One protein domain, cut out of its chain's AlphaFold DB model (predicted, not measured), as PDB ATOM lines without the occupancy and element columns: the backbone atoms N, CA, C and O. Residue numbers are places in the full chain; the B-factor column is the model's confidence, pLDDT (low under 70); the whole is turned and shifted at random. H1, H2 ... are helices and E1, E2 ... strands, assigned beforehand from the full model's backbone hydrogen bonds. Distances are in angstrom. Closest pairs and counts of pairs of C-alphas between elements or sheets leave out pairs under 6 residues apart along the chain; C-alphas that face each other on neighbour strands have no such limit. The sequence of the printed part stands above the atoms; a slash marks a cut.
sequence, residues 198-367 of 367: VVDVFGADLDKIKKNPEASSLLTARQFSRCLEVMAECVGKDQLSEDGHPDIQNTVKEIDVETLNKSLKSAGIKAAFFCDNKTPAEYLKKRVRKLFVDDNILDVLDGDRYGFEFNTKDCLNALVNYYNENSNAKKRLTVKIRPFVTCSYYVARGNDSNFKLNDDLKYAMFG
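AT A GLANCE: This is residues 198 to 367 of the 367 residues of an uncharacterized protein of Caenorhabditis brenneri (UniProt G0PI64). H7 runs through the middle of a helical body, with H2 along one side of it and H9 crossing it on the opposite side. H4 packs on H2, and H5 packs on both H4 and H3; H6 and H10 pack on H9, while H1, which touches no helix, and residues 212 to 216 lie at one end of the long axis, with the link of residues 352 to 358 and H10 toward the other. The 170 residues printed hold ten named helices and two named strands, in the order E1 H1 H2 H3 H4 H5 H6 H7 H8 E2 H9 H10, and the class is mostly helix. E1 and E2 form a small antiparallel sheet in the order E1 - E2. The whole is compact, with a radius of gyration of the C-alphas of 16.1 A and spans of 50 by 33 by 28 A.

HOW THE PARTS SIT: E1, residues 198 to 200, is the antiparallel neighbour of E2, residues 334 to 336, with 163 degrees between their directions. N 199 and O 335 are within hydrogen-bond range at 2.8 A, and N 335 and O 199 at 2.9 A. H1, residues 203 to 211, is apart from E2. H2, residues 221 to 233, touches H7, residues 312 to 325, at a shallow tilt of 24 degrees, opposite ways; their closest C-alphas, of Ser 225 and Val 320, are 4.7 A apart. H2 touches H4, residues 257 to 266, with residues 227 to 231 alone, at a steep tilt of 61 degrees; the closest C-alphas, of Val 230 and Leu 264, are 6.4 A apart. H3, residues 248 to 254, touches H5, residues 280 to 291, at a shallow tilt of 21 degrees, opposite ways, with the C-alphas of Gln 249 and Arg 289 closest at 5.5 A; H5 does so with residues 285 to 289 alone. With residues 280 to 282 alone H5 touches H4, only just about perpendicular at 72 degrees, the closest C-alphas being those of Asn 261 and Ala 281 at 5.5 A. H6, residues 295 to 301, touches H9, residues 337 to 351, at a shallow tilt of 25 degrees, the same way; the C-alphas of Val 300 and Val 341 are closest at 6.3 A. H7 touches H9 at a steep tilt of 60 degrees, opposite ways, with the C-alphas of Ala 318 and Ser 344 closest at 4.9 A. H8, residues 327 to 330, only just touches H2, with 3 pairs of C-alphas within 8 A, the closest those of Ala 221 and Lys 330 at 5.2 A. H10, residues 359 to 366, touches H9, whose residues 338 to 342 alone take part; the C-alphas of Thr 342 and Met 365 are closest at 5.8 A. Every O i to N i+4 pair is within hydrogen-bond range in H1, H2, H3, H4, H5, H7, H9 and H10, and 2 of 3 are in H6; H8 is too short for such a pair.

IN THESE COORDINATES: E1 begins at C-alpha 198, (-16.937, 3.542, -5.097), and H1 follows. H2 measures 18.6 A from first to last C-alpha; H3 and H4 come next, and H5 measures 16.5 A. After H6, H7 measures 20.2 A and begins at C-alpha 312, (-35.235, 0.929, -16.835). H8 and E2 lead to H9, the longest helix at 15 residues and 21.1 A. H10 ends at C-alpha 366, (-14.600, -13.922, -9.806).

THE WHOLE: The two C-alphas farthest apart, of Pro 213 and Asn 354, are 51.4 A apart. The printed part has no cut. The links H2 to H3, 14 residues, and H4 to H5, 13 residues, are long. The mean pLDDT of the printed part is 85.6; residues 270 to 271, 327 to 332 and 367 are under 70.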
ATOM      1  N   VAL A 198     -15.805   3.372  -6.003       88.50
ATOM      2  CA  VAL A 198     -16.937   3.542  -5.097       88.50
ATOM      3  C   VAL A 198     -17.621   4.846  -5.459       88.50
ATOM      4  O   VAL A 198     -17.013   5.911  -5.368       88.50
ATOM      5  N   VAL A 199     -18.883   4.750  -5.854       85.38
ATOM      6  CA  VAL A 199     -19.706   5.892  -6.239       85.38
ATOM      7  C   VAL A 199     -20.483   6.374  -5.018       85.38
ATOM      8  O   VAL A 199     -21.249   5.615  -4.417       85.38
ATOM      9  N   ASP A 200     -20.282   7.638  -4.638       83.62
ATOM     10  CA  ASP A 200     -21.019   8.296  -3.553       83.62
ATOM     11  C   ASP A 200     -22.028   9.306  -4.115       83.62
ATOM     12  O   ASP A 200     -21.697  10.440  -4.468       83.62
ATOM     13  N   VAL A 201     -23.296   8.899  -4.181       76.06
ATOM     14  CA  VAL A 201     -24.369   9.753  -4.714       76.06
ATOM     15  C   VAL A 201     -24.945  10.698  -3.655       76.06
ATOM     16  O   VAL A 201     -25.439  11.788  -3.992       76.06
ATOM     17  N   PHE A 202     -24.840  10.324  -2.378       82.25
ATOM     18  CA  PHE A 202     -25.513  10.984  -1.258       82.25
ATOM     19  C   PHE A 202     -24.579  11.841  -0.393       82.25
ATOM     20  O   PHE A 202     -25.064  12.527   0.504       82.25
ATOM     21  N   GLY A 203     -23.276  11.888  -0.687       81.62
ATOM     22  CA  GLY A 203     -22.299  12.716   0.029       81.62
ATOM     23  C   GLY A 203     -22.728  14.180   0.207       81.62
ATOM     24  O   GLY A 203     -22.693  14.705   1.316       81.62
ATOM     25  N   ALA A 204     -23.270  14.806  -0.842       81.75
ATOM     26  CA  ALA A 204     -23.766  16.185  -0.765       81.75
ATOM     27  C   ALA A 204     -24.938  16.366   0.224       81.75
ATOM     28  O   ALA A 204     -25.093  17.437   0.807       81.75
ATOM     29  N   ASP A 205     -25.762  15.335   0.424       82.19
ATOM     30  CA  ASP A 205     -26.878  15.385   1.375       82.19
ATOM     31  C   ASP A 205     -26.391  15.169   2.796       82.19
ATOM     32  O   ASP A 205     -26.854  15.847   3.705       82.19
ATOM     33  N   LEU A 206     -25.408  14.284   2.979       82.62
ATOM     34  CA  LEU A 206     -24.721  14.141   4.258       82.62
ATOM     35  C   LEU A 206     -24.117  15.475   4.702       82.62
ATOM     36  O   LEU A 206     -24.230  15.832   5.871       82.62
ATOM     37  N   ASP A 207     -23.529  16.240   3.782       84.31
ATOM     38  CA  ASP A 207     -22.965  17.551   4.103       84.31
ATOM     39  C   ASP A 207     -24.040  18.603   4.404       84.31
ATOM     40  O   ASP A 207     -23.843  19.442   5.282       84.31
ATOM     41  N   LYS A 208     -25.196  18.550   3.731       84.00
ATOM     42  CA  LYS A 208     -26.350  19.405   4.053       84.00
ATOM     43  C   LYS A 208     -26.939  19.089   5.428       84.00
ATOM     44  O   LYS A 208     -27.203  20.015   6.187       84.00
ATOM     45  N   ILE A 209     -27.098  17.808   5.762       84.81
ATOM     46  CA  ILE A 209     -27.600  17.356   7.067       84.81
ATOM     47  C   ILE A 209     -26.619  17.756   8.175       84.81
ATOM     48  O   ILE A 209     -27.031  18.292   9.193       84.81
ATOM     49  N   LYS A 210     -25.304  17.599   7.970       84.81
ATOM     50  CA  LYS A 210     -24.295  18.062   8.944       84.81
ATOM     51  C   LYS A 210     -24.352  19.568   9.208       84.81
ATOM     52  O   LYS A 210     -24.029  19.997  10.308       84.81
ATOM     53  N   LYS A 211     -24.718  20.366   8.200       87.56
ATOM     54  CA  LYS A 211     -24.862  21.825   8.321       87.56
ATOM     55  C   LYS A 211     -26.182  22.247   8.964       87.56
ATOM     56  O   LYS A 211     -26.291  23.402   9.360       87.56
ATOM     57  N   ASN A 212     -27.167  21.353   9.056       84.12
ATOM     58  CA  ASN A 212     -28.481  21.658   9.603       84.12
ATOM     59  C   ASN A 212     -28.902  20.601  10.647       84.12
ATOM     60  O   ASN A 212     -29.420  19.551  10.267       84.12
ATOM     61  N   PRO A 213     -28.700  20.860  11.952       75.50
ATOM     62  CA  PRO A 213     -28.930  19.876  13.011       75.50
ATOM     63  C   PRO A 213     -30.403  19.473  13.198       75.50
ATOM     64  O   PRO A 213     -30.662  18.432  13.794       75.50
ATOM     65  N   GLU A 214     -31.359  20.245  12.670       79.75
ATOM     66  CA  GLU A 214     -32.793  19.906  12.692       79.75
ATOM     67  C   GLU A 214     -33.237  19.057  11.488       79.75
ATOM     68  O   GLU A 214     -34.384  18.614  11.415       79.75
ATOM     69  N   ALA A 215     -32.353  18.825  10.512       78.19
ATOM     70  CA  ALA A 215     -32.691  18.042   9.334       78.19
ATOM     71  C   ALA A 215     -32.892  16.558   9.685       78.19
ATOM     72  O   ALA A 215     -32.088  15.947  10.388       78.19
ATOM     73  N   SER A 216     -33.940  15.951   9.116       81.94
ATOM     74  CA  SER A 216     -34.164  14.504   9.189       81.94
ATOM     75  C   SER A 216     -32.928  13.718   8.743       81.94
ATOM     76  O   SER A 216     -32.171  14.154   7.872       81.94
ATOM     77  N   SER A 217     -32.750  12.513   9.286       82.94
ATOM     78  CA  SER A 217     -31.649  11.633   8.894       82.94
ATOM     79  C   SER A 217     -31.700  11.268   7.408       82.94
ATOM     80  O   SER A 217     -32.767  11.233   6.785       82.94
ATOM     81  N   LEU A 218     -30.539  10.929   6.843       83.81
ATOM     82  CA  LEU A 218     -30.467  10.359   5.500       83.81
ATOM     83  C   LEU A 218     -31.251   9.038   5.440       83.81
ATOM     84  O   LEU A 218     -31.331   8.300   6.423       83.81
ATOM     85  N   LEU A 219     -31.797   8.737   4.264       85.81
ATOM     86  CA  LEU A 219     -32.431   7.461   3.970       85.81
ATOM     87  C   LEU A 219     -31.462   6.295   4.248       85.81
ATOM     88  O   LEU A 219     -30.284   6.340   3.890       85.81
ATOM     89  N   THR A 220     -31.950   5.232   4.882       83.62
ATOM     90  CA  THR A 220     -31.164   4.001   5.062       83.62
ATOM     91  C   THR A 220     -31.146   3.173   3.774       83.62
ATOM     92  O   THR A 220     -32.067   3.265   2.968       83.62
ATOM     93  N   ALA A 221     -30.149   2.296   3.600       84.75
ATOM     94  CA  ALA A 221     -30.086   1.377   2.451       84.75
ATOM     95  C   ALA A 221     -31.371   0.555   2.267       84.75
ATOM     96  O   ALA A 221     -31.861   0.428   1.153       84.75
ATOM     97  N   ARG A 222     -31.965   0.084   3.371       84.88
ATOM     98  CA  ARG A 222     -33.217  -0.687   3.358       84.88
ATOM     99  C   ARG A 222     -34.434   0.153   2.970       84.88
ATOM    100  O   ARG A 222     -35.340  -0.336   2.308       84.88
ATOM    101  N   GLN A 223     -34.492   1.405   3.420       87.00
ATOM    102  CA  GLN A 223     -35.554   2.308   2.977       87.00
ATOM    103  C   GLN A 223     -35.371   2.653   1.498       87.00
ATOM    104  O   GLN A 223     -36.356   2.716   0.775       87.00
ATOM    105  N   PHE A 224     -34.128   2.829   1.040       89.38
ATOM    106  CA  PHE A 224     -33.844   3.115  -0.361       89.38
ATOM    107  C   PHE A 224     -34.193   1.955  -1.280       89.38
ATOM    108  O   PHE A 224     -34.876   2.195  -2.267       89.38
ATOM    109  N   SER A 225     -33.817   0.718  -0.943       90.12
ATOM    110  CA  SER A 225     -34.195  -0.452  -1.743       90.12
ATOM    111  C   SER A 225     -35.710  -0.571  -1.879       90.12
ATOM    112  O   SER A 225     -36.215  -0.672  -2.988       90.12
ATOM    113  N   ARG A 226     -36.455  -0.402  -0.784       90.12
ATOM    114  CA  ARG A 226     -37.923  -0.437  -0.823       90.12
ATOM    115  C   ARG A 226     -38.538   0.718  -1.621       90.12
ATOM    116  O   ARG A 226     -39.541   0.533  -2.299       90.12
ATOM    117  N   CYS A 227     -37.942   1.911  -1.574       91.62
ATOM    118  CA  CYS A 227     -38.342   3.018  -2.448       91.62
ATOM    119  C   CYS A 227     -38.089   2.697  -3.929       91.62
ATOM    120  O   CYS A 227     -38.906   3.059  -4.768       91.62
ATOM    121  N   LEU A 228     -36.967   2.043  -4.245       93.25
ATOM    122  CA  LEU A 228     -36.617   1.634  -5.605       93.25
ATOM    123  C   LEU A 228     -37.548   0.530  -6.124       93.25
ATOM    124  O   LEU A 228     -37.943   0.606  -7.279       93.25
ATOM    125  N   GLU A 229     -37.950  -0.426  -5.281       93.12
ATOM    126  CA  GLU A 229     -38.947  -1.461  -5.612       93.12
ATOM    127  C   GLU A 229     -40.273  -0.821  -6.050       93.12
ATOM    128  O   GLU A 229     -40.749  -1.055  -7.158       93.12
ATOM    129  N   VAL A 230     -40.818   0.082  -5.227       92.81
ATOM    130  CA  VAL A 230     -42.056   0.815  -5.549       92.81
ATOM    131  C   VAL A 230     -41.891   1.659  -6.813       92.81
ATOM    132  O   VAL A 230     -42.803   1.772  -7.630       92.81
ATOM    133  N   MET A 231     -40.720   2.272  -6.987       93.44
ATOM    134  CA  MET A 231     -40.428   3.064  -8.173       93.44
ATOM    135  C   MET A 231     -40.385   2.195  -9.433       93.44
ATOM    136  O   MET A 231     -40.942   2.613 -10.440       93.44
ATOM    137  N   ALA A 232     -39.802   0.996  -9.365       92.50
ATOM    138  CA  ALA A 232     -39.741   0.034 -10.463       92.50
ATOM    139  C   ALA A 232     -41.131  -0.480 -10.878       92.50
ATOM    140  O   ALA A 232     -41.353  -0.756 -12.055       92.50
ATOM    141  N   GLU A 233     -42.083  -0.564  -9.946       91.56
ATOM    142  CA  GLU A 233     -43.494  -0.857 -10.249       91.56
ATOM    143  C   GLU A 233     -44.211   0.308 -10.947       91.56
ATOM    144  O   GLU A 233     -45.144   0.088 -11.716       91.56
ATOM    145  N   CYS A 234     -43.771   1.544 -10.697       90.31
ATOM    146  CA  CYS A 234     -44.341   2.756 -11.291       90.31
ATOM    147  C   CYS A 234     -43.676   3.161 -12.620       90.31
ATOM    148  O   CYS A 234     -44.078   4.162 -13.215       90.31
ATOM    149  N   VAL A 235     -42.644   2.438 -13.070       90.50
ATOM    150  CA  VAL A 235     -41.998   2.678 -14.367       90.50
ATOM    151  C   VAL A 235     -42.958   2.292 -15.494       90.50
ATOM    152  O   VAL A 235     -43.521   1.198 -15.503       90.50
ATOM    153  N   GLY A 236     -43.153   3.218 -16.434       83.44
ATOM    154  CA  GLY A 236     -43.933   2.998 -17.650       83.44
ATOM    155  C   GLY A 236     -43.156   2.223 -18.717       83.44
ATOM    156  O   GLY A 236     -42.219   1.489 -18.423       83.44
ATOM    157  N   LYS A 237     -43.542   2.387 -19.985       86.25
ATOM    158  CA  LYS A 237     -42.719   1.894 -21.098       86.25
ATOM    159  C   LYS A 237     -41.448   2.735 -21.193       86.25
ATOM    160  O   LYS A 237     -41.527   3.954 -21.054       86.25
ATOM    161  N   ASP A 238     -40.324   2.080 -21.451       86.75
ATOM    162  CA  ASP A 238     -39.056   2.773 -21.647       86.75
ATOM    163  C   ASP A 238     -39.130   3.724 -22.833       86.75
ATOM    164  O   ASP A 238     -39.651   3.390 -23.902       86.75
ATOM    165  N   GLN A 239     -38.571   4.910 -22.634       82.75
ATOM    166  CA  GLN A 239     -38.210   5.774 -23.739       82.75
ATOM    167  C   GLN A 239     -36.956   5.230 -24.402       82.75
ATOM    168  O   GLN A 239     -36.067   4.729 -23.721       82.75
ATOM    169  N   LEU A 240     -36.884   5.329 -25.723       84.19
ATOM    170  CA  LEU A 240     -35.706   4.926 -26.478       84.19
ATOM    171  C   LEU A 240     -34.885   6.169 -26.818       84.19
ATOM    172  O   LEU A 240     -35.445   7.210 -27.170       84.19
ATOM    173  N   SER A 241     -33.569   6.053 -26.699       79.44
ATOM    174  CA  SER A 241     -32.607   7.037 -27.177       79.44
ATOM    175  C   SER A 241     -32.548   7.040 -28.709       79.44
ATOM    176  O   SER A 241     -33.118   6.173 -29.376       79.44
ATOM    177  N   GLU A 242     -31.829   8.010 -29.281       73.50
ATOM    178  CA  GLU A 242     -31.583   8.080 -30.732       73.50
ATOM    179  C   GLU A 242     -30.901   6.811 -31.273       73.50
ATOM    180  O   GLU A 242     -31.148   6.417 -32.412       73.50
ATOM    181  N   ASP A 243     -30.125   6.132 -30.426       70.94
ATOM    182  CA  ASP A 243     -29.414   4.892 -30.743       70.94
ATOM    183  C   ASP A 243     -30.273   3.629 -30.528       70.94
ATOM    184  O   ASP A 243     -29.810   2.511 -30.743       70.94
ATOM    185  N   GLY A 244     -31.534   3.780 -30.104       73.38
ATOM    186  CA  GLY A 244     -32.464   2.670 -29.869       73.38
ATOM    187  C   GLY A 244     -32.297   1.958 -28.522       73.38
ATOM    188  O   GLY A 244     -32.995   0.975 -28.276       73.38
ATOM    189  N   HIS A 245     -31.422   2.454 -27.643       77.56
ATOM    190  CA  HIS A 245     -31.237   1.940 -26.281       77.56
ATOM    191  C   HIS A 245     -32.221   2.593 -25.295       77.56
ATOM    192  O   HIS A 245     -32.639   3.730 -25.518       77.56
ATOM    193  N   PRO A 246     -32.612   1.929 -24.193       82.50
ATOM    194  CA  PRO A 246     -33.477   2.533 -23.181       82.50
ATOM    195  C   PRO A 246     -32.867   3.793 -22.546       82.50
ATOM    196  O   PRO A 246     -31.841   3.744 -21.874       82.50
ATOM    197  N   ASP A 247     -33.535   4.938 -22.680       85.44
ATOM    198  CA  ASP A 247     -33.188   6.163 -21.967       85.44
ATOM    199  C   ASP A 247     -33.735   6.109 -20.536       85.44
ATOM    200  O   ASP A 247     -34.837   6.573 -20.208       85.44
ATOM    201  N   ILE A 248     -32.917   5.532 -19.658       85.81
ATOM    202  CA  ILE A 248     -33.211   5.348 -18.235       85.81
ATOM    203  C   ILE A 248     -33.516   6.699 -17.564       85.81
ATOM    204  O   ILE A 248     -34.397   6.801 -16.704       85.81
ATOM    205  N   GLN A 249     -32.806   7.772 -17.934       87.12
ATOM    206  CA  GLN A 249     -32.941   9.060 -17.255       87.12
ATOM    207  C   GLN A 249     -34.265   9.744 -17.573       87.12
ATOM    208  O   GLN A 249     -34.905  10.284 -16.658       87.12
ATOM    209  N   ASN A 250     -34.652   9.757 -18.847       86.81
ATOM    210  CA  ASN A 250     -35.904  10.365 -19.262       86.81
ATOM    211  C   ASN A 250     -37.096   9.509 -18.834       86.81
ATOM    212  O   ASN A 250     -38.032  10.057 -18.249       86.81
ATOM    213  N   THR A 251     -36.995   8.180 -18.920       87.62
ATOM    214  CA  THR A 251     -38.022   7.269 -18.387       87.62
ATOM    215  C   THR A 251     -38.266   7.517 -16.894       87.62
ATOM    216  O   THR A 251     -39.402   7.704 -16.457       87.62
ATOM    217  N   VAL A 252     -37.202   7.648 -16.088       88.88
ATOM    218  CA  VAL A 252     -37.327   7.999 -14.661       88.88
ATOM    219  C   VAL A 252     -37.914   9.399 -14.452       88.88
ATOM    220  O   VAL A 252     -38.650   9.634 -13.489       88.88
ATOM    221  N   LYS A 253     -37.574  10.367 -15.309       89.69
ATOM    222  CA  LYS A 253     -38.089  11.741 -15.222       89.69
ATOM    223  C   LYS A 253     -39.596  11.797 -15.479       89.69
ATOM    224  O   LYS A 253     -40.252  12.639 -14.864       89.69
ATOM    225  N   GLU A 254     -40.132  10.913 -16.309       90.31
ATOM    226  CA  GLU A 254     -41.548  10.886 -16.683       90.31
ATOM    227  C   GLU A 254     -42.464  10.172 -15.694       90.31
ATOM    228  O   GLU A 254     -43.669  10.402 -15.731       90.31
ATOM    229  N   ILE A 255     -41.917   9.385 -14.760       90.25
ATOM    230  CA  ILE A 255     -42.720   8.735 -13.710       90.25
ATOM    231  C   ILE A 255     -43.588   9.778 -13.004       90.25
ATOM    232  O   ILE A 255     -43.066  10.747 -12.439       90.25
ATOM    233  N   ASP A 256     -44.902   9.576 -13.000       91.62
ATOM    234  CA  ASP A 256     -45.823  10.524 -12.387       91.62
ATOM    235  C   ASP A 256     -45.565  10.662 -10.875       91.62
ATOM    236  O   ASP A 256     -45.481   9.686 -10.124       91.62
ATOM    237  N   VAL A 257     -45.418  11.908 -10.424       91.25
ATOM    238  CA  VAL A 257     -45.032  12.237  -9.043       91.25
ATOM    239  C   VAL A 257     -46.171  11.928  -8.077       91.25
ATOM    240  O   VAL A 257     -45.921  11.476  -6.955       91.25
ATOM    241  N   GLU A 258     -47.420  12.160  -8.486       90.50
ATOM    242  CA  GLU A 258     -48.583  11.895  -7.642       90.50
ATOM    243  C   GLU A 258     -48.798  10.398  -7.448       90.50
ATOM    244  O   GLU A 258     -48.975   9.942  -6.315       90.50
ATOM    245  N   THR A 259     -48.732   9.637  -8.539       91.00
ATOM    246  CA  THR A 259     -48.832   8.178  -8.539       91.00
ATOM    247  C   THR A 259     -47.719   7.571  -7.700       91.00
ATOM    248  O   THR A 259     -48.007   6.803  -6.784       91.00
ATOM    249  N   LEU A 260     -46.466   7.996  -7.892       91.56
ATOM    250  CA  LEU A 260     -45.348   7.499  -7.091       91.56
ATOM    251  C   LEU A 260     -45.522   7.826  -5.600       91.56
ATOM    252  O   LEU A 260     -45.326   6.960  -4.754       91.56
ATOM    253  N   ASN A 261     -45.952   9.040  -5.240       90.25
ATOM    254  CA  ASN A 261     -46.221   9.380  -3.837       90.25
ATOM    255  C   ASN A 261     -47.370   8.552  -3.235       90.25
ATOM    256  O   ASN A 261     -47.300   8.189  -2.057       90.25
ATOM    257  N   LYS A 262     -48.425   8.246  -4.006       90.94
ATOM    258  CA  LYS A 262     -49.519   7.360  -3.569       90.94
ATOM    259  C   LYS A 262     -49.007   5.935  -3.340       90.94
ATOM    260  O   LYS A 262     -49.277   5.379  -2.276       90.94
ATOM    261  N   SER A 263     -48.205   5.399  -4.260       90.44
ATOM    262  CA  SER A 263     -47.605   4.062  -4.152       90.44
ATOM    263  C   SER A 263     -46.608   3.950  -2.991       90.44
ATOM    264  O   SER A 263     -46.600   2.967  -2.256       90.44
ATOM    265  N   LEU A 264     -45.802   4.987  -2.737       90.00
ATOM    266  CA  LEU A 264     -44.897   5.013  -1.577       90.00
ATOM    267  C   LEU A 264     -45.677   4.985  -0.252       90.00
ATOM    268  O   LEU A 264     -45.276   4.304   0.696       90.00
ATOM    269  N   LYS A 265     -46.806   5.704  -0.186       88.75
ATOM    270  CA  LYS A 265     -47.694   5.707   0.985       88.75
ATOM    271  C   LYS A 265     -48.380   4.354   1.183       88.75
ATOM    272  O   LYS A 265     -48.403   3.874   2.314       88.75
ATOM    273  N   SER A 266     -48.898   3.730   0.120       88.88
ATOM    274  CA  SER A 266     -49.540   2.408   0.204       88.88
ATOM    275  C   SER A 266     -48.551   1.306   0.595       88.88
ATOM    276  O   SER A 266     -48.895   0.434   1.386       88.88
ATOM    277  N   ALA A 267     -47.291   1.405   0.158       86.25
ATOM    278  CA  ALA A 267     -46.207   0.507   0.563       86.25
ATOM    279  C   ALA A 267     -45.745   0.688   2.027       86.25
ATOM    280  O   ALA A 267     -44.851  -0.032   2.498       86.25
ATOM    281  N   GLY A 268     -46.329   1.647   2.757       82.38
ATOM    282  CA  GLY A 268     -46.040   1.926   4.164       82.38
ATOM    283  C   GLY A 268     -44.720   2.666   4.399       82.38
ATOM    284  O   GLY A 268     -44.201   2.656   5.519       82.38
ATOM    285  N   ILE A 269     -44.148   3.299   3.371       83.06
ATOM    286  CA  ILE A 269     -42.880   4.022   3.487       83.06
ATOM    287  C   ILE A 269     -43.153   5.385   4.126       83.06
ATOM    288  O   ILE A 269     -43.565   6.347   3.479       83.06
ATOM    289  N   LYS A 270     -42.916   5.472   5.438       69.00
ATOM    290  CA  LYS A 270     -42.987   6.735   6.178       69.00
ATOM    291  C   LYS A 270     -41.833   7.626   5.719       69.00
ATOM    292  O   LYS A 270     -40.672   7.286   5.937       69.00
ATOM    293  N   ALA A 271     -42.151   8.760   5.101       69.88
ATOM    294  CA  ALA A 271     -41.214   9.756   4.571       69.88
ATOM    295  C   ALA A 271     -40.416  10.526   5.652       69.88
ATOM    296  O   ALA A 271     -40.198  11.728   5.550       69.88
ATOM    297  N   ALA A 272     -39.989   9.842   6.712       76.69
ATOM    298  CA  ALA A 272     -39.238  10.393   7.835       76.69
ATOM    299  C   ALA A 272     -37.731  10.460   7.525       76.69
ATOM    300  O   ALA A 272     -36.899  10.022   8.315       76.69
ATOM    301  N   PHE A 273     -37.377  10.943   6.336       84.44
ATOM    302  CA  PHE A 273     -35.995  11.061   5.876       84.44
ATOM    303  C   PHE A 273     -35.788  12.380   5.137       84.44
ATOM    304  O   PHE A 273     -36.739  13.025   4.696       84.44
ATOM    305  N   PHE A 274     -34.530  12.794   5.018       84.12
ATOM    306  CA  PHE A 274     -34.165  14.041   4.356       84.12
ATOM    307  C   PHE A 274     -34.665  14.094   2.903       84.12
ATOM    308  O   PHE A 274     -34.265  13.273   2.080       84.12
ATOM    309  N   CYS A 275     -35.491  15.096   2.583       83.12
ATOM    310  CA  CYS A 275     -36.044  15.306   1.239       83.12
ATOM    311  C   CYS A 275     -35.666  16.662   0.607       83.12
ATOM    312  O   CYS A 275     -36.157  16.974  -0.474       83.12
ATOM    313  N   ASP A 276     -34.786  17.468   1.225       84.12
ATOM    314  CA  ASP A 276     -34.322  18.766   0.679       84.12
ATOM    315  C   ASP A 276     -35.481  19.717   0.289       84.12
ATOM    316  O   ASP A 276     -35.464  20.308  -0.789       84.12
ATOM    317  N   ASN A 277     -36.512  19.817   1.143       82.56
ATOM    318  CA  ASN A 277     -37.757  20.581   0.927       82.56
ATOM    319  C   ASN A 277     -38.607  20.136  -0.282       82.56
ATOM    320  O   ASN A 277     -39.409  20.914  -0.794       82.56
ATOM    321  N   LYS A 278     -38.441  18.894  -0.743       87.56
ATOM    322  CA  LYS A 278     -39.228  18.296  -1.833       87.56
ATOM    323  C   LYS A 278     -40.159  17.209  -1.327       87.56
ATOM    324  O   LYS A 278     -39.998  16.706  -0.213       87.56
ATOM    325  N   THR A 279     -41.087  16.782  -2.180       88.75
ATOM    326  CA  THR A 279     -41.827  15.546  -1.915       88.75
ATOM    327  C   THR A 279     -40.896  14.324  -2.001       88.75
ATOM    328  O   THR A 279     -39.887  14.363  -2.718       88.75
ATOM    329  N   PRO A 280     -41.215  13.212  -1.313       88.75
ATOM    330  CA  PRO A 280     -40.408  11.990  -1.367       88.75
ATOM    331  C   PRO A 280     -40.185  11.486  -2.795       88.75
ATOM    332  O   PRO A 280     -39.057  11.154  -3.156       88.75
ATOM    333  N   ALA A 281     -41.226  11.497  -3.631       90.44
ATOM    334  CA  ALA A 281     -41.134  11.103  -5.035       90.44
ATOM    335  C   ALA A 281     -40.166  11.987  -5.844       90.44
ATOM    336  O   ALA A 281     -39.310  11.469  -6.559       90.44
ATOM    337  N   GLU A 282     -40.240  13.316  -5.720       90.94
ATOM    338  CA  GLU A 282     -39.327  14.226  -6.432       90.94
ATOM    339  C   GLU A 282     -37.879  14.077  -5.969       90.94
ATOM    340  O   GLU A 282     -36.948  14.144  -6.780       90.94
ATOM    341  N   TYR A 283     -37.684  13.884  -4.663       90.69
ATOM    342  CA  TYR A 283     -36.372  13.602  -4.102       90.69
ATOM    343  C   TYR A 283     -35.811  12.301  -4.691       90.69
ATOM    344  O   TYR A 283     -34.703  12.316  -5.232       90.69
ATOM    345  N   LEU A 284     -36.586  11.212  -4.677       90.81
ATOM    346  CA  LEU A 284     -36.178   9.912  -5.219       90.81
ATOM    347  C   LEU A 284     -35.856   9.987  -6.712       90.81
ATOM    348  O   LEU A 284     -34.751   9.609  -7.100       90.81
ATOM    349  N   LYS A 285     -36.740  10.571  -7.534       92.62
ATOM    350  CA  LYS A 285     -36.494  10.785  -8.972       92.62
ATOM    351  C   LYS A 285     -35.179  11.524  -9.208       92.62
ATOM    352  O   LYS A 285     -34.371  11.111 -10.036       92.62
ATOM    353  N   LYS A 286     -34.914  12.598  -8.452       90.75
ATOM    354  CA  LYS A 286     -33.657  13.357  -8.566       90.75
ATOM    355  C   LYS A 286     -32.433  12.506  -8.204       90.75
ATOM    356  O   LYS A 286     -31.407  12.624  -8.869       90.75
ATOM    357  N   ARG A 287     -32.511  11.675  -7.158       89.06
ATOM    358  CA  ARG A 287     -31.381  10.836  -6.713       89.06
ATOM    359  C   ARG A 287     -31.101   9.683  -7.659       89.06
ATOM    360  O   ARG A 287     -29.945   9.462  -7.996       89.06
ATOM    361  N   VAL A 288     -32.146   9.007  -8.114       91.25
ATOM    362  CA  VAL A 288     -32.059   7.906  -9.076       91.25
ATOM    363  C   VAL A 288     -31.488   8.402 -10.402       91.25
ATOM    364  O   VAL A 288     -30.538   7.821 -10.909       91.25
ATOM    365  N   ARG A 289     -31.945   9.556 -10.904       90.50
ATOM    366  CA  ARG A 289     -31.328  10.171 -12.089       90.50
ATOM    367  C   ARG A 289     -29.850  10.477 -11.886       90.50
ATOM    368  O   ARG A 289     -29.067  10.259 -12.791       90.50
ATOM    369  N   LYS A 290     -29.457  10.951 -10.700       89.06
ATOM    370  CA  LYS A 290     -28.044  11.210 -10.391       89.06
ATOM    371  C   LYS A 290     -27.205   9.922 -10.347       89.06
ATOM    372  O   LYS A 290     -26.038   9.985 -10.706       89.06
ATOM    373  N   LEU A 291     -27.772   8.783  -9.930       89.44
ATOM    374  CA  LEU A 291     -27.109   7.471 -10.031       89.44
ATOM    375  C   LEU A 291     -26.836   7.115 -11.496       89.44
ATOM    376  O   LEU A 291     -25.710   6.775 -11.835       89.44
ATOM    377  N   PHE A 292     -27.834   7.282 -12.364       88.62
ATOM    378  CA  PHE A 292     -27.726   7.001 -13.800       88.62
ATOM    379  C   PHE A 292     -27.031   8.108 -14.615       88.62
ATOM    380  O   PHE A 292     -27.157   8.142 -15.832       88.62
ATOM    381  N   VAL A 293     -26.319   9.027 -13.958       87.81
ATOM    382  CA  VAL A 293     -25.368   9.958 -14.596       87.81
ATOM    383  C   VAL A 293     -23.926   9.493 -14.371       87.81
ATOM    384  O   VAL A 293     -23.028   9.946 -15.070       87.81
ATOM    385  N   ASP A 294     -23.672   8.619 -13.391       88.44
ATOM    386  CA  ASP A 294     -22.311   8.165 -13.113       88.44
ATOM    387  C   ASP A 294     -21.835   7.178 -14.185       88.44
ATOM    388  O   ASP A 294     -22.396   6.089 -14.328       88.44
ATOM    389  N   ASP A 295     -20.757   7.541 -14.886       87.44
ATOM    390  CA  ASP A 295     -20.156   6.736 -15.954       87.44
ATOM    391  C   ASP A 295     -19.839   5.301 -15.514       87.44
ATOM    392  O   ASP A 295     -19.932   4.376 -16.314       87.44
ATOM    393  N   ASN A 296     -19.462   5.076 -14.247       88.06
ATOM    394  CA  ASN A 296     -19.128   3.729 -13.783       88.06
ATOM    395  C   ASN A 296     -20.377   2.872 -13.561       88.06
ATOM    396  O   ASN A 296     -20.290   1.655 -13.675       88.06
ATOM    397  N   ILE A 297     -21.515   3.483 -13.217       89.56
ATOM    398  CA  ILE A 297     -22.797   2.779 -13.081       89.56
ATOM    399  C   ILE A 297     -23.372   2.492 -14.470       89.56
ATOM    400  O   ILE A 297     -23.827   1.375 -14.713       89.56
ATOM    401  N   LEU A 298     -23.297   3.457 -15.391       87.88
ATOM    402  CA  LEU A 298     -23.740   3.276 -16.775       87.88
ATOM    403  C   LEU A 298     -22.899   2.232 -17.525       87.88
ATOM    404  O   LEU A 298     -23.483   1.359 -18.153       87.88
ATOM    405  N   ASP A 299     -21.563   2.215 -17.373       86.75
ATOM    406  CA  ASP A 299     -20.686   1.168 -17.954       86.75
ATOM    407  C   ASP A 299     -21.081  -0.241 -17.485       86.75
ATOM    408  O   ASP A 299     -20.787  -1.221 -18.168       86.75
ATOM    409  N   VAL A 300     -21.722  -0.359 -16.313       88.56
ATOM    410  CA  VAL A 300     -22.272  -1.632 -15.845       88.56
ATOM    411  C   VAL A 300     -23.613  -1.933 -16.490       88.56
ATOM    412  O   VAL A 300     -23.775  -3.049 -16.945       88.56
ATOM    413  N   LEU A 301     -24.568  -1.005 -16.495       85.81
ATOM    414  CA  LEU A 301     -25.968  -1.312 -16.826       85.81
ATOM    415  C   LEU A 301     -26.323  -1.197 -18.309       85.81
ATOM    416  O   LEU A 301     -27.173  -1.949 -18.768       85.81
ATOM    417  N   ASP A 302     -25.693  -0.259 -19.010       78.12
ATOM    418  CA  ASP A 302     -25.986   0.118 -20.401       78.12
ATOM    419  C   ASP A 302     -24.723   0.020 -21.283       78.12
ATOM    420  O   ASP A 302     -24.668   0.477 -22.418       78.12
ATOM    421  N   GLY A 303     -23.643  -0.550 -20.741       72.69
ATOM    422  CA  GLY A 303     -22.386  -0.730 -21.455       72.69
ATOM    423  C   GLY A 303     -22.305  -2.072 -22.183       72.69
ATOM    424  O   GLY A 303     -22.519  -3.130 -21.585       72.69
ATOM    425  N   ASP A 304     -21.804  -2.052 -23.421       78.81
ATOM    426  CA  ASP A 304     -21.497  -3.256 -24.219       78.81
ATOM    427  C   ASP A 304     -20.548  -4.242 -23.515       78.81
ATOM    428  O   ASP A 304     -20.468  -5.425 -23.852       78.81
ATOM    429  N   ARG A 305     -19.783  -3.755 -22.531       82.69
ATOM    430  CA  ARG A 305     -18.722  -4.503 -21.853       82.69
ATOM    431  C   ARG A 305     -19.217  -5.798 -21.217       82.69
ATOM    432  O   ARG A 305     -18.557  -6.827 -21.348       82.69
ATOM    433  N   TYR A 306     -20.317  -5.748 -20.474       85.06
ATOM    434  CA  TYR A 306     -20.825  -6.921 -19.750       85.06
ATOM    435  C   TYR A 306     -21.955  -7.626 -20.505       85.06
ATOM    436  O   TYR A 306     -22.297  -8.753 -20.152       85.06
ATOM    437  N   GLY A 307     -22.471  -6.998 -21.569       81.75
ATOM    438  CA  GLY A 307     -23.509  -7.559 -22.430       81.75
ATOM    439  C   GLY A 307     -24.867  -7.681 -21.744       81.75
ATOM    440  O   GLY A 307     -25.593  -8.629 -22.023       81.75
ATOM    441  N   PHE A 308     -25.185  -6.787 -20.803       88.31
ATOM    442  CA  PHE A 308     -26.528  -6.724 -20.231       88.31
ATOM    443  C   PHE A 308     -27.453  -5.935 -21.164       88.31
ATOM    444  O   PHE A 308     -27.071  -4.886 -21.668       88.31
ATOM    445  N   GLU A 309     -28.674  -6.430 -21.353       85.56
ATOM    446  CA  GLU A 309     -29.734  -5.771 -22.127       85.56
ATOM    447  C   GLU A 309     -30.852  -5.345 -21.167       85.56
ATOM    448  O   GLU A 309     -31.918  -5.957 -21.106       85.56
ATOM    449  N   PHE A 310     -30.575  -4.353 -20.319       89.56
ATOM    450  CA  PHE A 310     -31.523  -3.928 -19.289       89.56
ATOM    451  C   PHE A 310     -32.470  -2.837 -19.766       89.56
ATOM    452  O   PHE A 310     -32.061  -1.828 -20.330       89.56
ATOM    453  N   ASN A 311     -33.746  -3.009 -19.426       90.50
ATOM    454  CA  ASN A 311     -34.720  -1.921 -19.413       90.50
ATOM    455  C   ASN A 311     -34.570  -1.070 -18.128       90.50
ATOM    456  O   ASN A 311     -33.839  -1.428 -17.192       90.50
ATOM    457  N   THR A 312     -35.290   0.054 -18.029       90.62
ATOM    458  CA  THR A 312     -35.235   0.929 -16.835       90.62
ATOM    459  C   THR A 312     -35.623   0.178 -15.558       90.62
ATOM    460  O   THR A 312     -35.047   0.404 -14.490       90.62
ATOM    461  N   LYS A 313     -36.593  -0.737 -15.650       92.69
ATOM    462  CA  LYS A 313     -37.065  -1.535 -14.513       92.69
ATOM    463  C   LYS A 313     -35.981  -2.495 -14.012       92.69
ATOM    464  O   LYS A 313     -35.762  -2.581 -12.807       92.69
ATOM    465  N   ASP A 314     -35.259  -3.152 -14.910       92.94
ATOM    466  CA  ASP A 314     -34.146  -4.049 -14.598       92.94
ATOM    467  C   ASP A 314     -32.983  -3.289 -13.960       92.94
ATOM    468  O   ASP A 314     -32.415  -3.741 -12.966       92.94
ATOM    469  N   CYS A 315     -32.694  -2.080 -14.450       92.50
ATOM    470  CA  CYS A 315     -31.703  -1.189 -13.848       92.50
ATOM    471  C   CYS A 315     -32.050  -0.833 -12.393       92.50
ATOM    472  O   CYS A 315     -31.181  -0.838 -11.515       92.50
ATOM    473  N   LEU A 316     -33.326  -0.547 -12.112       93.31
ATOM    474  CA  LEU A 316     -33.798  -0.306 -10.746       93.31
ATOM    475  C   LEU A 316     -33.728  -1.579  -9.896       93.31
ATOM    476  O   LEU A 316     -33.240  -1.518  -8.769       93.31
ATOM    477  N   ASN A 317     -34.127  -2.730 -10.438       93.50
ATOM    478  CA  ASN A 317     -34.045  -4.019  -9.745       93.50
ATOM    479  C   ASN A 317     -32.595  -4.415  -9.416       93.50
ATOM    480  O   ASN A 317     -32.332  -4.963  -8.346       93.50
ATOM    481  N   ALA A 318     -31.628  -4.084 -10.275       93.50
ATOM    482  CA  ALA A 318     -30.210  -4.314  -9.999       93.50
ATOM    483  C   ALA A 318     -29.741  -3.499  -8.785       93.50
ATOM    484  O   ALA A 318     -29.027  -4.012  -7.918       93.50
ATOM    485  N   LEU A 319     -30.193  -2.243  -8.672       92.31
ATOM    486  CA  LEU A 319     -29.943  -1.412  -7.493       92.31
ATOM    487  C   LEU A 319     -30.653  -1.967  -6.249       92.31
ATOM    488  O   LEU A 319     -30.048  -1.995  -5.178       92.31
ATOM    489  N   VAL A 320     -31.898  -2.439  -6.377       92.19
ATOM    490  CA  VAL A 320     -32.641  -3.096  -5.285       92.19
ATOM    491  C   VAL A 320     -31.851  -4.282  -4.736       92.19
ATOM    492  O   VAL A 320     -31.557  -4.311  -3.539       92.19
ATOM    493  N   ASN A 321     -31.438  -5.210  -5.606       91.81
ATOM    494  CA  ASN A 321     -30.639  -6.375  -5.225       91.81
ATOM    495  C   ASN A 321     -29.338  -5.947  -4.541       91.81
ATOM    496  O   ASN A 321     -29.016  -6.433  -3.457       91.81
ATOM    497  N   TYR A 322     -28.641  -4.952  -5.098       91.94
ATOM    498  CA  TYR A 322     -27.413  -4.427  -4.509       91.94
ATOM    499  C   TYR A 322     -27.603  -3.899  -3.082       91.94
ATOM    500  O   TYR A 322     -26.816  -4.249  -2.196       91.94
ATOM    501  N   TYR A 323     -28.626  -3.077  -2.836       88.88
ATOM    502  CA  TYR A 323     -28.874  -2.499  -1.512       88.88
ATOM    503  C   TYR A 323     -29.470  -3.503  -0.511       88.88
ATOM    504  O   TYR A 323     -29.287  -3.321   0.697       88.88
ATOM    505  N   ASN A 324     -30.135  -4.560  -0.986       86.00
ATOM    506  CA  ASN A 324     -30.645  -5.647  -0.150       86.00
ATOM    507  C   ASN A 324     -29.526  -6.617   0.283       86.00
ATOM    508  O   ASN A 324     -29.459  -6.981   1.459       86.00
ATOM    509  N   GLU A 325     -28.616  -6.987  -0.623       80.50
ATOM    510  CA  GLU A 325     -27.555  -7.974  -0.364       80.50
ATOM    511  C   GLU A 325     -26.324  -7.378   0.338       80.50
ATOM    512  O   GLU A 325     -25.724  -8.006   1.218       80.50
ATOM    513  N   ASN A 326     -25.936  -6.139   0.013       72.12
ATOM    514  CA  ASN A 326     -24.700  -5.560   0.539       72.12
ATOM    515  C   ASN A 326     -24.897  -4.899   1.906       72.12
ATOM    516  O   ASN A 326     -25.189  -3.708   2.037       72.12
ATOM    517  N   SER A 327     -24.593  -5.654   2.963       57.41
ATOM    518  CA  SER A 327     -24.618  -5.172   4.351       57.41
ATOM    519  C   SER A 327     -23.703  -3.966   4.623       57.41
ATOM    520  O   SER A 327     -23.982  -3.180   5.527       57.41
ATOM    521  N   ASN A 328     -22.654  -3.751   3.822       52.72
ATOM    522  CA  ASN A 328     -21.752  -2.599   3.939       52.72
ATOM    523  C   ASN A 328     -22.305  -1.300   3.323       52.72
ATOM    524  O   ASN A 328     -21.865  -0.218   3.713       52.72
ATOM    525  N   ALA A 329     -23.308  -1.374   2.436       56.44
ATOM    526  CA  ALA A 329     -24.037  -0.195   1.952       56.44
ATOM    527  C   ALA A 329     -24.923   0.435   3.051       56.44
ATOM    528  O   ALA A 329     -25.462   1.526   2.887       56.44
ATOM    529  N   LYS A 330     -25.049  -0.223   4.218       52.75
ATOM    530  CA  LYS A 330     -25.903   0.206   5.337       52.75
ATOM    531  C   LYS A 330     -25.449   1.496   6.036       52.75
ATOM    532  O   LYS A 330     -26.262   2.087   6.737       52.75
ATOM    533  N   LYS A 331     -24.188   1.935   5.881       56.59
ATOM    534  CA  LYS A 331     -23.651   3.133   6.576       56.59
ATOM    535  C   LYS A 331     -23.591   4.391   5.708       56.59
ATOM    536  O   LYS A 331     -23.721   5.495   6.226       56.59
ATOM    537  N   ARG A 332     -23.369   4.231   4.406       65.25
ATOM    538  CA  ARG A 332     -23.404   5.294   3.397       65.25
ATOM    539  C   ARG A 332     -24.027   4.671   2.156       65.25
ATOM    540  O   ARG A 332     -23.604   3.580   1.781       65.25
ATOM    541  N   LEU A 333     -25.025   5.323   1.563       79.06
ATOM    542  CA  LEU A 333     -25.702   4.892   0.334       79.06
ATOM    543  C   LEU A 333     -24.745   4.977  -0.876       79.06
ATOM    544  O   LEU A 333     -24.904   5.795  -1.774       79.06
ATOM    545  N   THR A 334     -23.686   4.175  -0.852       86.81
ATOM    546  CA  THR A 334     -22.625   4.132  -1.858       86.81
ATOM    547  C   THR A 334     -22.743   2.867  -2.686       86.81
ATOM    548  O   THR A 334     -23.049   1.799  -2.141       86.81
ATOM    549  N   VAL A 335     -22.397   2.961  -3.965       88.44
ATOM    550  CA  VAL A 335     -22.370   1.825  -4.888       88.44
ATOM    551  C   VAL A 335     -20.924   1.419  -5.150       88.44
ATOM    552  O   VAL A 335     -20.129   2.204  -5.660       88.44
ATOM    553  N   LYS A 336     -20.561   0.192  -4.773       90.12
ATOM    554  CA  LYS A 336     -19.299  -0.434  -5.170       90.12
ATOM    555  C   LYS A 336     -19.534  -1.168  -6.482       90.12
ATOM    556  O   LYS A 336     -20.416  -2.021  -6.539       90.12
ATOM    557  N   ILE A 337     -18.727  -0.877  -7.496       91.81
ATOM    558  CA  ILE A 337     -18.975  -1.370  -8.856       91.81
ATOM    559  C   ILE A 337     -18.868  -2.893  -8.952       91.81
ATOM    560  O   ILE A 337     -19.757  -3.530  -9.501       91.81
ATOM    561  N   ARG A 338     -17.838  -3.509  -8.367       91.38
ATOM    562  CA  ARG A 338     -17.661  -4.968  -8.439       91.38
ATOM    563  C   ARG A 338     -18.849  -5.775  -7.857       91.38
ATOM    564  O   ARG A 338     -19.387  -6.617  -8.575       91.38
ATOM    565  N   PRO A 339     -19.328  -5.519  -6.621       90.94
ATOM    566  CA  PRO A 339     -20.550  -6.164  -6.134       90.94
ATOM    567  C   PRO A 339     -21.789  -5.783  -6.948       90.94
ATOM    568  O   PRO A 339     -22.670  -6.612  -7.129       90.94
ATOM    569  N   PHE A 340     -21.853  -4.554  -7.470       92.62
ATOM    570  CA  PHE A 340     -22.973  -4.119  -8.298       92.62
ATOM    571  C   PHE A 340     -23.100  -4.938  -9.589       92.62
ATOM    572  O   PHE A 340     -24.184  -5.434  -9.869       92.62
ATOM    573  N   VAL A 341     -21.989  -5.202 -10.287       92.44
ATOM    574  CA  VAL A 341     -21.945  -6.102 -11.457       92.44
ATOM    575  C   VAL A 341     -22.499  -7.493 -11.124       92.44
ATOM    576  O   VAL A 341     -23.217  -8.092 -11.921       92.44
ATOM    577  N   THR A 342     -22.199  -8.005  -9.927       91.00
ATOM    578  CA  THR A 342     -22.695  -9.315  -9.474       91.00
ATOM    579  C   THR A 342     -24.213  -9.295  -9.266       91.00
ATOM    580  O   THR A 342     -24.909 -10.199  -9.718       91.00
ATOM    581  N   CYS A 343     -24.750  -8.242  -8.645       92.12
ATOM    582  CA  CYS A 343     -26.195  -8.082  -8.466       92.12
ATOM    583  C   CYS A 343     -26.922  -7.886  -9.808       92.12
ATOM    584  O   CYS A 343     -27.997  -8.451 -10.005       92.12
ATOM    585  N   SER A 344     -26.317  -7.151 -10.748       92.75
ATOM    586  CA  SER A 344     -26.795  -7.024 -12.130       92.75
ATOM    587  C   SER A 344     -26.877  -8.386 -12.820       92.75
ATOM    588  O   SER A 344     -27.909  -8.718 -13.395       92.75
ATOM    589  N   TYR A 345     -25.852  -9.232 -12.690       92.50
ATOM    590  CA  TYR A 345     -25.883 -10.586 -13.244       92.50
ATOM    591  C   TYR A 345     -27.080 -11.411 -12.747       92.50
ATOM    592  O   TYR A 345     -27.711 -12.110 -13.541       92.50
ATOM    593  N   TYR A 346     -27.436 -11.315 -11.464       91.19
ATOM    594  CA  TYR A 346     -28.600 -12.032 -10.938       91.19
ATOM    595  C   TYR A 346     -29.927 -11.528 -11.510       91.19
ATOM    596  O   TYR A 346     -30.821 -12.340 -11.742       91.19
ATOM    597  N   VAL A 347     -30.049 -10.228 -11.802       91.69
ATOM    598  CA  VAL A 347     -31.218  -9.689 -12.520       91.69
ATOM    599  C   VAL A 347     -31.266 -10.232 -13.946       91.69
ATOM    600  O   VAL A 347     -32.288 -10.780 -14.351       91.69
ATOM    601  N   ALA A 348     -30.145 -10.181 -14.673       91.06
ATOM    602  CA  ALA A 348     -30.060 -10.708 -16.037       91.06
ATOM    603  C   ALA A 348     -30.445 -12.194 -16.104       91.06
ATOM    604  O   ALA A 348     -31.223 -12.596 -16.961       91.06
ATOM    605  N   ARG A 349     -29.965 -13.003 -15.153       89.88
ATOM    606  CA  ARG A 349     -30.309 -14.429 -15.023       89.88
ATOM    607  C   ARG A 349     -31.761 -14.687 -14.636       89.88
ATOM    608  O   ARG A 349     -32.284 -15.748 -14.971       89.88
ATOM    609  N   GLY A 350     -32.374 -13.765 -13.898       88.00
ATOM    610  CA  GLY A 350     -33.797 -13.813 -13.573       88.00
ATOM    611  C   GLY A 350     -34.672 -13.627 -14.813       88.00
ATOM    612  O   GLY A 350     -35.693 -14.300 -14.931       88.00
ATOM    613  N   ASN A 351     -34.237 -12.778 -15.748       87.06
ATOM    614  CA  ASN A 351     -34.938 -12.517 -17.006       87.06
ATOM    615  C   ASN A 351     -34.623 -13.570 -18.082       87.06
ATOM    616  O   ASN A 351     -35.532 -14.051 -18.755       87.06
ATOM    617  N   ASP A 352     -33.354 -13.967 -18.215       87.88
ATOM    618  CA  ASP A 352     -32.897 -15.012 -19.132       87.88
ATOM    619  C   ASP A 352     -32.095 -16.104 -18.402       87.88
ATOM    620  O   ASP A 352     -30.909 -15.975 -18.073       87.88
ATOM    621  N   SER A 353     -32.740 -17.257 -18.229       85.56
ATOM    622  CA  SER A 353     -32.132 -18.458 -17.645       85.56
ATOM    623  C   SER A 353     -30.978 -19.051 -18.466       85.56
ATOM    624  O   SER A 353     -30.277 -19.928 -17.961       85.56
ATOM    625  N   ASN A 354     -30.736 -18.584 -19.694       86.25
ATOM    626  CA  ASN A 354     -29.622 -18.992 -20.549       86.25
ATOM    627  C   ASN A 354     -28.539 -17.914 -20.693       86.25
ATOM    628  O   ASN A 354     -27.594 -18.119 -21.461       86.25
ATOM    629  N   PHE A 355     -28.624 -16.819 -19.928       86.56
ATOM    630  CA  PHE A 355     -27.675 -15.711 -20.009       86.56
ATOM    631  C   PHE A 355     -26.223 -16.192 -19.859       86.56
ATOM    632  O   PHE A 355     -25.842 -16.807 -18.850       86.56
ATOM    633  N   LYS A 356     -25.401 -15.923 -20.881       84.38
ATOM    634  CA  LYS A 356     -24.019 -16.405 -20.970       84.38
ATOM    635  C   LYS A 356     -23.043 -15.363 -20.442       84.38
ATOM    636  O   LYS A 356     -22.930 -14.266 -20.971       84.38
ATOM    637  N   LEU A 357     -22.249 -15.772 -19.458       86.06
ATOM    638  CA  LEU A 357     -21.152 -14.973 -18.922       86.06
ATOM    639  C   LEU A 357     -20.061 -14.753 -19.985       86.06
ATOM    640  O   LEU A 357     -19.394 -15.713 -20.398       86.06
ATOM    641  N   ASN A 358     -19.841 -13.497 -20.378       89.19
ATOM    642  CA  ASN A 358     -18.680 -13.104 -21.173       89.19
ATOM    643  C   ASN A 358     -17.406 -13.020 -20.295       89.19
ATOM    644  O   ASN A 358     -17.475 -13.108 -19.067       89.19
ATOM    645  N   ASP A 359     -16.226 -12.914 -20.911       85.56
ATOM    646  CA  ASP A 359     -14.955 -12.972 -20.170       85.56
ATOM    647  C   ASP A 359     -14.754 -11.760 -19.238       85.56
ATOM    648  O   ASP A 359     -14.239 -11.922 -18.129       85.56
ATOM    649  N   ASP A 360     -15.224 -10.572 -19.634       86.06
ATOM    650  CA  ASP A 360     -15.146  -9.351 -18.821       86.06
ATOM    651  C   ASP A 360     -16.047  -9.432 -17.572       86.06
ATOM    652  O   ASP A 360     -15.642  -9.027 -16.479       86.06
ATOM    653  N   LEU A 361     -17.240 -10.016 -17.698       87.44
ATOM    654  CA  LEU A 361     -18.173 -10.253 -16.598       87.44
ATOM    655  C   LEU A 361     -17.657 -11.331 -15.640       87.44
ATOM    656  O   LEU A 361     -17.699 -11.141 -14.425       87.44
ATOM    657  N   LYS A 362     -17.091 -12.427 -16.163       87.31
ATOM    658  CA  LYS A 362     -16.426 -13.442 -15.324       87.31
ATOM    659  C   LYS A 362     -15.297 -12.831 -14.510       87.31
ATOM    660  O   LYS A 362     -15.197 -13.097 -13.316       87.31
ATOM    661  N   TYR A 363     -14.468 -12.010 -15.151       87.12
ATOM    662  CA  TYR A 363     -13.385 -11.313 -14.474       87.12
ATOM    663  C   TYR A 363     -13.913 -10.393 -13.368       87.12
ATOM    664  O   TYR A 363     -13.412 -10.421 -12.249       87.12
ATOM    665  N   ALA A 364     -14.964  -9.621 -13.645       86.00
ATOM    666  CA  ALA A 364     -15.563  -8.745 -12.647       86.00
ATOM    667  C   ALA A 364     -16.122  -9.510 -11.434       86.00
ATOM    668  O   ALA A 364     -15.921  -9.079 -10.298       86.00
ATOM    669  N   MET A 365     -16.788 -10.645 -11.656       85.25
ATOM    670  CA  MET A 365     -17.424 -11.423 -10.589       85.25
ATOM    671  C   MET A 365     -16.440 -12.270  -9.771       85.25
ATOM    672  O   MET A 365     -16.595 -12.363  -8.556       85.25
ATOM    673  N   PHE A 366     -15.446 -12.886 -10.419       82.12
ATOM    674  CA  PHE A 366     -14.600 -13.922  -9.806       82.12
ATOM    675  C   PHE A 366     -13.104 -13.583  -9.739       82.12
ATOM    676  O   PHE A 366     -12.359 -14.321  -9.095       82.12
ATOM    677  N   GLY A 367     -12.649 -12.535 -10.437       67.94
ATOM    678  CA  GLY A 367     -11.243 -12.103 -10.455       67.94
ATOM    679  C   GLY A 367     -10.927 -11.008  -9.455       67.94
ATOM    680  O   GLY A 367     -11.619 -10.899  -8.421       67.94
TER     681      GLY A 367